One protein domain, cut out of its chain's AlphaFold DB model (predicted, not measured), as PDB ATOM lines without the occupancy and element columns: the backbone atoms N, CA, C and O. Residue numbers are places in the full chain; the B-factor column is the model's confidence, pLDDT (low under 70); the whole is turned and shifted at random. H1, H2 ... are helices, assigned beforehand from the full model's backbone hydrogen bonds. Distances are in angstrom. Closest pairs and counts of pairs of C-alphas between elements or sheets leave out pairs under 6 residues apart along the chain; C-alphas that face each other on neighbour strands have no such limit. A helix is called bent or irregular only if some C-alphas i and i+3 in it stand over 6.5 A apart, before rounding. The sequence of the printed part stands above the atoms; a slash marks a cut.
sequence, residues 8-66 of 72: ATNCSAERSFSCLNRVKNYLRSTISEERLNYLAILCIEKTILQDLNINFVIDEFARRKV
ATOM      1  N   ALA A   8     -44.787  20.006 111.778       51.41
ATOM      2  CA  ALA A   8     -45.047  18.609 111.399       51.41
ATOM      3  C   ALA A   8     -43.753  17.802 111.178       51.41
ATOM      4  O   ALA A   8     -43.648  16.633 111.552       51.41
ATOM      5  N   THR A   9     -42.737  18.451 110.618       53.75
ATOM      6  CA  THR A   9     -41.388  17.910 110.432       53.75
ATOM      7  C   THR A   9     -40.640  17.833 111.758       53.75
ATOM      8  O   THR A   9     -39.791  16.961 111.913       53.75
ATOM      9  N   ASN A  10     -40.985  18.685 112.732       56.91
ATOM     10  CA  ASN A  10     -40.309  18.770 114.020       56.91
ATOM     11  C   ASN A  10     -40.463  17.489 114.846       56.91
ATOM     12  O   ASN A  10     -39.464  16.973 115.309       56.91
ATOM     13  N   CYS A  11     -41.653  16.886 114.950       59.62
ATOM     14  CA  CYS A  11     -41.800  15.646 115.728       59.62
ATOM     15  C   CYS A  11     -40.982  14.483 115.131       59.62
ATOM     16  O   CYS A  11     -40.336  13.719 115.851       59.62
ATOM     17  N   SER A  12     -40.960  14.360 113.799       62.62
ATOM     18  CA  SER A  12     -40.169  13.321 113.133       62.62
ATOM     19  C   SER A  12     -38.669  13.628 113.178       62.62
ATOM     20  O   SER A  12     -37.871  12.710 113.358       62.62
ATOM     21  N   ALA A  13     -38.281  14.897 113.039       63.47
ATOM     22  CA  ALA A  13     -36.896  15.336 113.144       63.47
ATOM     23  C   ALA A  13     -36.385  15.207 114.584       63.47
ATOM     24  O   ALA A  13     -35.327  14.629 114.779       63.47
ATOM     25  N   GLU A  14     -37.134  15.641 115.596       67.00
ATOM     26  CA  GLU A  14     -36.840  15.471 117.025       67.00
ATOM     27  C   GLU A  14     -36.746  13.997 117.404       67.00
ATOM     28  O   GLU A  14     -35.822  13.618 118.119       67.00
ATOM     29  N   ARG A  15     -37.634  13.134 116.887       68.81
ATOM     30  CA  ARG A  15     -37.525  11.679 117.074       68.81
ATOM     31  C   ARG A  15     -36.227  11.145 116.463       68.81
ATOM     32  O   ARG A  15     -35.506  10.406 117.133       68.81
ATOM     33  N   SER A  16     -35.893  11.552 115.239       65.56
ATOM     34  CA  SER A  16     -34.632  11.187 114.581       65.56
ATOM     35  C   SER A  16     -33.406  11.723 115.328       65.56
ATOM     36  O   SER A  16     -32.465  10.971 115.554       65.56
ATOM     37  N   PHE A  17     -33.418  12.977 115.784       65.50
ATOM     38  CA  PHE A  17     -32.345  13.602 116.561       65.50
ATOM     39  C   PHE A  17     -32.214  12.994 117.957       65.50
ATOM     40  O   PHE A  17     -31.101  12.850 118.450       65.50
ATOM     41  N   SER A  18     -33.316  12.594 118.587       71.25
ATOM     42  CA  SER A  18     -33.322  11.891 119.871       71.25
ATOM     43  C   SER A  18     -32.705  10.495 119.736       71.25
ATOM     44  O   SER A  18     -31.797  10.140 120.494       71.25
ATOM     45  N   CYS A  19     -33.087   9.739 118.700       68.00
ATOM     46  CA  CYS A  19     -32.421   8.484 118.344       68.00
ATOM     47  C   CYS A  19     -30.933   8.702 118.034       68.00
ATOM     48  O   CYS A  19     -30.093   7.977 118.565       68.00
ATOM     49  N   LEU A  20     -30.592   9.723 117.244       68.56
ATOM     50  CA  LEU A  20     -29.212  10.064 116.905       68.56
ATOM     51  C   LEU A  20     -28.408  10.471 118.145       68.56
ATOM     52  O   LEU A  20     -27.261  10.071 118.262       68.56
ATOM     53  N   ASN A  21     -28.992  11.196 119.099       69.44
ATOM     54  CA  ASN A  21     -28.351  11.558 120.367       69.44
ATOM     55  C   ASN A  21     -28.096  10.331 121.250       69.44
ATOM     56  O   ASN A  21     -27.031  10.218 121.857       69.44
ATOM     57  N   ARG A  22     -29.030   9.375 121.287       69.94
ATOM     58  CA  ARG A  22     -28.847   8.102 121.996       69.94
ATOM     59  C   ARG A  22     -27.752   7.247 121.350       69.94
ATOM     60  O   ARG A  22     -26.900   6.713 122.056       69.94
ATOM     61  N   VAL A  23     -27.725   7.177 120.017       64.25
ATOM     62  CA  VAL A  23     -26.659   6.520 119.241       64.25
ATOM     63  C   VAL A  23     -25.321   7.244 119.425       64.25
ATOM     64  O   VAL A  23     -24.304   6.595 119.640       64.25
ATOM     65  N   LYS A  24     -25.316   8.581 119.423       64.00
ATOM     66  CA  LYS A  24     -24.147   9.437 119.658       64.00
ATOM     67  C   LYS A  24     -23.552   9.187 121.036       64.00
ATOM     68  O   LYS A  24     -22.347   9.021 121.119       64.00
ATOM     69  N   ASN A  25     -24.352   9.108 122.098       65.62
ATOM     70  CA  ASN A  25     -23.833   8.811 123.438       65.62
ATOM     71  C   ASN A  25     -23.298   7.380 123.558       65.62
ATOM     72  O   ASN A  25     -22.275   7.176 124.203       65.62
ATOM     73  N   TYR A  26     -23.949   6.405 122.920       64.44
ATOM     74  CA  TYR A  26     -23.511   5.008 122.966       64.44
ATOM     75  C   TYR A  26     -22.236   4.756 122.138       64.44
ATOM     76  O   TYR A  26     -21.341   4.047 122.590       64.44
ATOM     77  N   LEU A  27     -22.127   5.368 120.950       57.16
ATOM     78  CA  LEU A  27     -21.032   5.158 119.993       57.16
ATOM     79  C   LEU A  27     -19.937   6.241 120.026       57.16
ATOM     80  O   LEU A  27     -18.907   6.047 119.386       57.16
ATOM     81  N   ARG A  28     -20.083   7.368 120.748       54.34
ATOM     82  CA  ARG A  28     -19.000   8.378 120.907       54.34
ATOM     83  C   ARG A  28     -17.760   7.833 121.601       54.34
ATOM     84  O   ARG A  28     -16.698   8.426 121.472       54.34
ATOM     85  N   SER A  29     -17.872   6.709 122.301       55.19
ATOM     86  CA  SER A  29     -16.708   5.966 122.783       55.19
ATOM     87  C   SER A  29     -15.850   5.398 121.638       55.19
ATOM     88  O   SER A  29     -14.709   5.019 121.875       55.19
ATOM     89  N   THR A  30     -16.361   5.339 120.400       59.97
ATOM     90  CA  THR A  30     -15.719   4.649 119.263       59.97
ATOM     91  C   THR A  30     -15.830   5.339 117.886       59.97
ATOM     92  O   THR A  30     -15.144   4.914 116.956       59.97
ATOM     93  N   ILE A  31     -16.645   6.390 117.696       68.31
ATOM     94  CA  ILE A  31     -16.872   7.062 116.393       68.31
ATOM     95  C   ILE A  31     -16.371   8.517 116.376       68.31
ATOM     96  O   ILE A  31     -16.647   9.288 117.290       68.31
ATOM     97  N   SER A  32     -15.670   8.903 115.300       72.50
ATOM     98  CA  SER A  32     -15.220  10.280 115.051       72.50
ATOM     99  C   SER A  32     -16.364  11.194 114.589       72.50
ATOM    100  O   SER A  32     -17.306  10.747 113.930       72.50
ATOM    101  N   GLU A  33     -16.265  12.494 114.888       69.62
ATOM    102  CA  GLU A  33     -17.301  13.492 114.563       69.62
ATOM    103  C   GLU A  33     -17.624  13.563 113.058       69.62
ATOM    104  O   GLU A  33     -18.783  13.748 112.690       69.62
ATOM    105  N   GLU A  34     -16.646  13.337 112.175       73.31
ATOM    106  CA  GLU A  34     -16.890  13.257 110.728       73.31
ATOM    107  C   GLU A  34     -17.828  12.101 110.365       73.31
ATOM    108  O   GLU A  34     -18.811  12.298 109.653       73.31
ATOM    109  N   ARG A  35     -17.574  10.895 110.893       74.94
ATOM    110  CA  ARG A  35     -18.423   9.717 110.639       74.94
ATOM    111  C   ARG A  35     -19.847   9.935 111.137       74.94
ATOM    112  O   ARG A  35     -20.786   9.472 110.496       74.94
ATOM    113  N   LEU A  36     -20.002  10.652 112.248       72.00
ATOM    114  CA  LEU A  36     -21.304  11.026 112.789       72.00
ATOM    115  C   LEU A  36     -22.054  11.985 111.852       72.00
ATOM    116  O   LEU A  36     -23.246  11.792 111.616       72.00
ATOM    117  N   ASN A  37     -21.364  12.984 111.296       75.12
ATOM    118  CA  ASN A  37     -21.961  13.936 110.364       75.12
ATOM    119  C   ASN A  37     -22.467  13.238 109.091       75.12
ATOM    120  O   ASN A  37     -23.609  13.447 108.687       75.12
ATOM    121  N   TYR A  38     -21.668  12.333 108.516       78.00
ATOM    122  CA  TYR A  38     -22.108  11.525 107.374       78.00
ATOM    123  C   TYR A  38     -23.328  10.662 107.718       78.00
ATOM    124  O   TYR A  38     -24.268  10.593 106.933       78.00
ATOM    125  N   LEU A  39     -23.361  10.049 108.906       76.12
ATOM    126  CA  LEU A  39     -24.504   9.241 109.337       76.12
ATOM    127  C   LEU A  39     -25.783  10.076 109.494       76.12
ATOM    128  O   LEU A  39     -26.861   9.628 109.114       76.12
ATOM    129  N   ALA A  40     -25.665  11.296 110.025       75.38
ATOM    130  CA  ALA A  40     -26.788  12.214 110.167       75.38
ATOM    131  C   ALA A  40     -27.372  12.607 108.802       75.38
ATOM    132  O   ALA A  40     -28.590  12.583 108.638       75.38
ATOM    133  N   ILE A  41     -26.514  12.882 107.813       79.38
ATOM    134  CA  ILE A  41     -26.934  13.162 106.432       79.38
ATOM    135  C   ILE A  41     -27.688  11.957 105.850       79.38
ATOM    136  O   ILE A  41     -28.786  12.122 105.329       79.38
ATOM    137  N   LEU A  42     -27.166  10.737 106.017       75.38
ATOM    138  CA  LEU A  42     -27.833   9.511 105.551       75.38
ATOM    139  C   LEU A  42     -29.191   9.277 106.243       75.38
ATOM    140  O   LEU A  42     -30.122   8.775 105.622       75.38
ATOM    141  N   CYS A  43     -29.330   9.642 107.522       74.19
ATOM    142  CA  CYS A  43     -30.603   9.537 108.241       74.19
ATOM    143  C   CYS A  43     -31.645  10.569 107.783       74.19
ATOM    144  O   CYS A  43     -32.838  10.259 107.798       74.19
ATOM    145  N   ILE A  44     -31.214  11.776 107.404       76.19
ATOM    146  CA  ILE A  44     -32.090  12.819 106.852       76.19
ATOM    147  C   ILE A  44     -32.547  12.405 105.451       76.19
ATOM    148  O   ILE A  44     -33.744  12.370 105.181       76.19
ATOM    149  N   GLU A  45     -31.608  11.960 104.618       75.81
ATOM    150  CA  GLU A  45     -31.848  11.530 103.237       75.81
ATOM    151  C   GLU A  45     -32.276  10.058 103.125       75.81
ATOM    152  O   GLU A  45     -32.109   9.417 102.085       75.81
ATOM    153  N   LYS A  46     -32.854   9.490 104.194       71.81
ATOM    154  CA  LYS A  46     -33.228   8.068 104.238       71.81
ATOM    155  C   LYS A  46     -34.196   7.674 103.118       71.81
ATOM    156  O   LYS A  46     -34.191   6.529 102.687       71.81
ATOM    157  N   THR A  47     -35.047   8.601 102.683       75.56
ATOM    158  CA  THR A  47     -36.044   8.389 101.625       75.56
ATOM    159  C   THR A  47     -35.382   8.267 100.261       75.56
ATOM    160  O   THR A  47     -35.762   7.408  99.479       75.56
ATOM    161  N   ILE A  48     -34.339   9.060 100.007       74.69
ATOM    162  CA  ILE A  48     -33.528   8.961  98.787       74.69
ATOM    163  C   ILE A  48     -32.707   7.665  98.809       74.69
ATOM    164  O   ILE A  48     -32.589   6.968  97.808       74.69
ATOM    165  N   LEU A  49     -32.199   7.287  99.983       69.19
ATOM    166  CA  LEU A  49     -31.502   6.018 100.206       69.19
ATOM    167  C   LEU A  49     -32.368   4.775  99.960       69.19
ATOM    168  O   LEU A  49     -31.819   3.729  99.631       69.19
ATOM    169  N   GLN A  50     -33.686   4.872 100.147       74.19
ATOM    170  CA  GLN A  50     -34.619   3.779  99.855       74.19
ATOM    171  C   GLN A  50     -34.829   3.576  98.352       74.19
ATOM    172  O   GLN A  50     -35.075   2.449  97.933       74.19
ATOM    173  N   ASP A  51     -34.714   4.643  97.563       79.69
ATOM    174  CA  ASP A  51     -34.778   4.592  96.099       79.69
ATOM    175  C   ASP A  51     -33.421   4.200  95.478       79.69
ATOM    176  O   ASP A  51     -33.330   3.649  94.382       79.69
ATOM    177  N   LEU A  52     -32.330   4.427  96.216       80.00
ATOM    178  CA  LEU A  52     -30.981   4.077  95.793       80.00
ATOM    179  C   LEU A  52     -30.760   2.557  95.789       80.00
ATOM    180  O   LEU A  52     -30.970   1.862  96.784       80.00
ATOM    181  N   ASN A  53     -30.207   2.032  94.692       80.94
ATOM    182  CA  ASN A  53     -29.815   0.628  94.616       80.94
ATOM    183  C   ASN A  53     -28.570   0.355  95.481       80.94
ATOM    184  O   ASN A  53     -27.427   0.491  95.036       80.94
ATOM    185  N   ILE A  54     -28.799  -0.071  96.724       78.88
ATOM    186  CA  ILE A  54     -27.745  -0.368  97.704       78.88
ATOM    187  C   ILE A  54     -26.765  -1.426  97.168       78.88
ATOM    188  O   ILE A  54     -25.567  -1.329  97.423       78.88
ATOM    189  N   ASN A  55     -27.231  -2.399  96.373       80.06
ATOM    190  CA  ASN A  55     -26.360  -3.436  95.806       80.06
ATOM    191  C   ASN A  55     -25.329  -2.851  94.834       80.06
ATOM    192  O   ASN A  55     -24.173  -3.269  94.850       80.06
ATOM    193  N   PHE A  56     -25.719  -1.851  94.040       84.69
ATOM    194  CA  PHE A  56     -24.792  -1.145  93.155       84.69
ATOM    195  C   PHE A  56     -23.724  -0.387  93.954       84.69
ATOM    196  O   PHE A  56     -22.539  -0.477  93.641       84.69
ATOM    197  N   VAL A  57     -24.126   0.298  95.029       82.50
ATOM    198  CA  VAL A  57     -23.197   1.027  95.910       82.50
ATOM    199  C   VAL A  57     -22.239   0.070  96.620       82.50
ATOM    200  O   VAL A  57     -21.052   0.372  96.743       82.50
ATOM    201  N   ILE A  58     -22.724  -1.093  97.066       82.38
ATOM    202  CA  ILE A  58     -21.888  -2.135  97.678       82.38
ATOM    203  C   ILE A  58     -20.881  -2.675  96.663       82.38
ATOM    204  O   ILE A  58     -19.706  -2.795  97.008       82.38
ATOM    205  N   ASP A  59     -21.302  -2.965  95.429       84.50
ATOM    206  CA  ASP A  59     -20.400  -3.443  94.378       84.50
ATOM    207  C   ASP A  59     -19.356  -2.384  93.999       84.50
ATOM    208  O   ASP A  59     -18.164  -2.674  93.918       84.50
ATOM    209  N   GLU A  60     -19.765  -1.124  93.850       85.56
ATOM    210  CA  GLU A  60     -18.854  -0.013  93.579       85.56
ATOM    211  C   GLU A  60     -17.858   0.199  94.725       85.56
ATOM    212  O   GLU A  60     -16.657   0.374  94.491       85.56
ATOM    213  N   PHE A  61     -18.328   0.137  95.972       82.44
ATOM    214  CA  PHE A  61     -17.472   0.216  97.145       82.44
ATOM    215  C   PHE A  61     -16.518  -0.977  97.221       82.44
ATOM    216  O   PHE A  61     -15.335  -0.783  97.491       82.44
ATOM    217  N   ALA A  62     -16.990  -2.193  96.936       81.19
ATOM    218  CA  ALA A  62     -16.156  -3.384  96.862       81.19
ATOM    219  C   ALA A  62     -15.073  -3.214  95.788       81.19
ATOM    220  O   ALA A  62     -13.897  -3.386  96.101       81.19
ATOM    221  N   ARG A  63     -15.427  -2.756  94.580       79.94
ATOM    222  CA  ARG A  63     -14.478  -2.426  93.501       79.94
ATOM    223  C   ARG A  63     -13.433  -1.407  93.943       79.94
ATOM    224  O   ARG A  63     -12.242  -1.626  93.746       79.94
ATOM    225  N   ARG A  64     -13.854  -0.313  94.584       75.12
ATOM    226  CA  ARG A  64     -12.952   0.744  95.078       75.12
ATOM    227  C   ARG A  64     -12.069   0.278  96.237       75.12
ATOM    228  O   ARG A  64     -10.929   0.723  96.357       75.12
ATOM    229  N   LYS A  65     -12.573  -0.617  97.092       63.69
ATOM    230  CA  LYS A  65     -11.858  -1.161  98.257       63.69
ATOM    231  C   LYS A  65     -11.012  -2.391  97.922       63.69
ATOM    232  O   LYS A  65     -10.302  -2.878  98.803       63.69
ATOM    233  N   VAL A  66     -11.002  -2.865  96.671       58.25
ATOM    234  CA  VAL A  66     -10.030  -3.852  96.165       58.25
ATOM    235  C   VAL A  66      -8.648  -3.181  96.033       58.25
ATOM    236  O   VAL A  66      -8.036  -3.086  94.983       58.25
TER     237      VAL A  66
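This is residues 8 to 66 of the 72 residues of the protein "Dimer_Tnp_hAT domain-containing protein" of Helobdella robusta (UniProt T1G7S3). The longest helix, H1, and the next, H2, make a loose helical hairpin, and from the end of H2 the chain swings away through the short H3 into H4, so that the helices form a flat, open zigzag. H3 and H4 belong to the arm of residues 45 to 66, which sticks out free of the hairpin, with H4 on the far side of H2 from H1 and a gap between H2 and H4. The printed part has 59 residues with four named helices, in the order H1, H2, H3, H4, and no named strand; its class is all helix. It is loose, with a radius of gyration of the C-alphas of 14.1 A, and it spans 38 by 31 by 14 A.

Begin with H1, residues 8 to 27, and look from it to H2, residues 33 to 44. This helical hairpin only just touches, with 3 pairs of C-alphas within 8 A, and H1 takes part with residues 16 to 24 alone. The closest C-alphas are those of Leu 20 and Ala 40, 7.5 A apart. The two helices run opposite ways at a shallow tilt of 32 degrees, only just short of steep. Next find H3, residues 46 to 51, which is close to H2 but not clearly touching: the closest C-alphas, those of Leu 42 and Leu 49, are 7.4 A apart. H2 and H3 run the same way at a steep tilt of 63 degrees. H4, residues 54 to 65, and H3 meet only through their link. H1 is apart from H3 and from H4, and H2 is apart from H4. In H2 and H4 every O i to N i+4 pair is within hydrogen-bond range; in H1 it is 15 of 16 and in H3 1 of 2, where 3 of 3 O i to N i+3 pairs are within range.

Find C-alpha 8 at (-45.047, 18.609, 111.399); from there H1 runs 28.8 A to C-alpha 27 at (-21.032, 5.158, 119.993). H1 is neither bent nor irregular, but only just: C-alphas 8 and 11 are 6.2 A apart. H2 runs 16.7 A from Glu 33 to Ile 44. H3 covers 9.0 A from Lys 46 to Asp 51. H4 runs 15.9 A from Ile 54 to C-alpha 65 at (-11.858, -1.161, 98.257).

The two C-alphas farthest apart, those of Ala 8 and Val 66, are 44.3 A apart. The printed part has no cut, and its three links, H1 to H2, H2 to H3 and H3 to H4, are tight. Without the free residues 45 to 66, the remaining 37 residues span 33 by 17 by 9 A. The mean pLDDT of the printed part is 71.0; look for values under 70 at residues 8 to 17, 19 to 31, 33, 49, and 65 to 66.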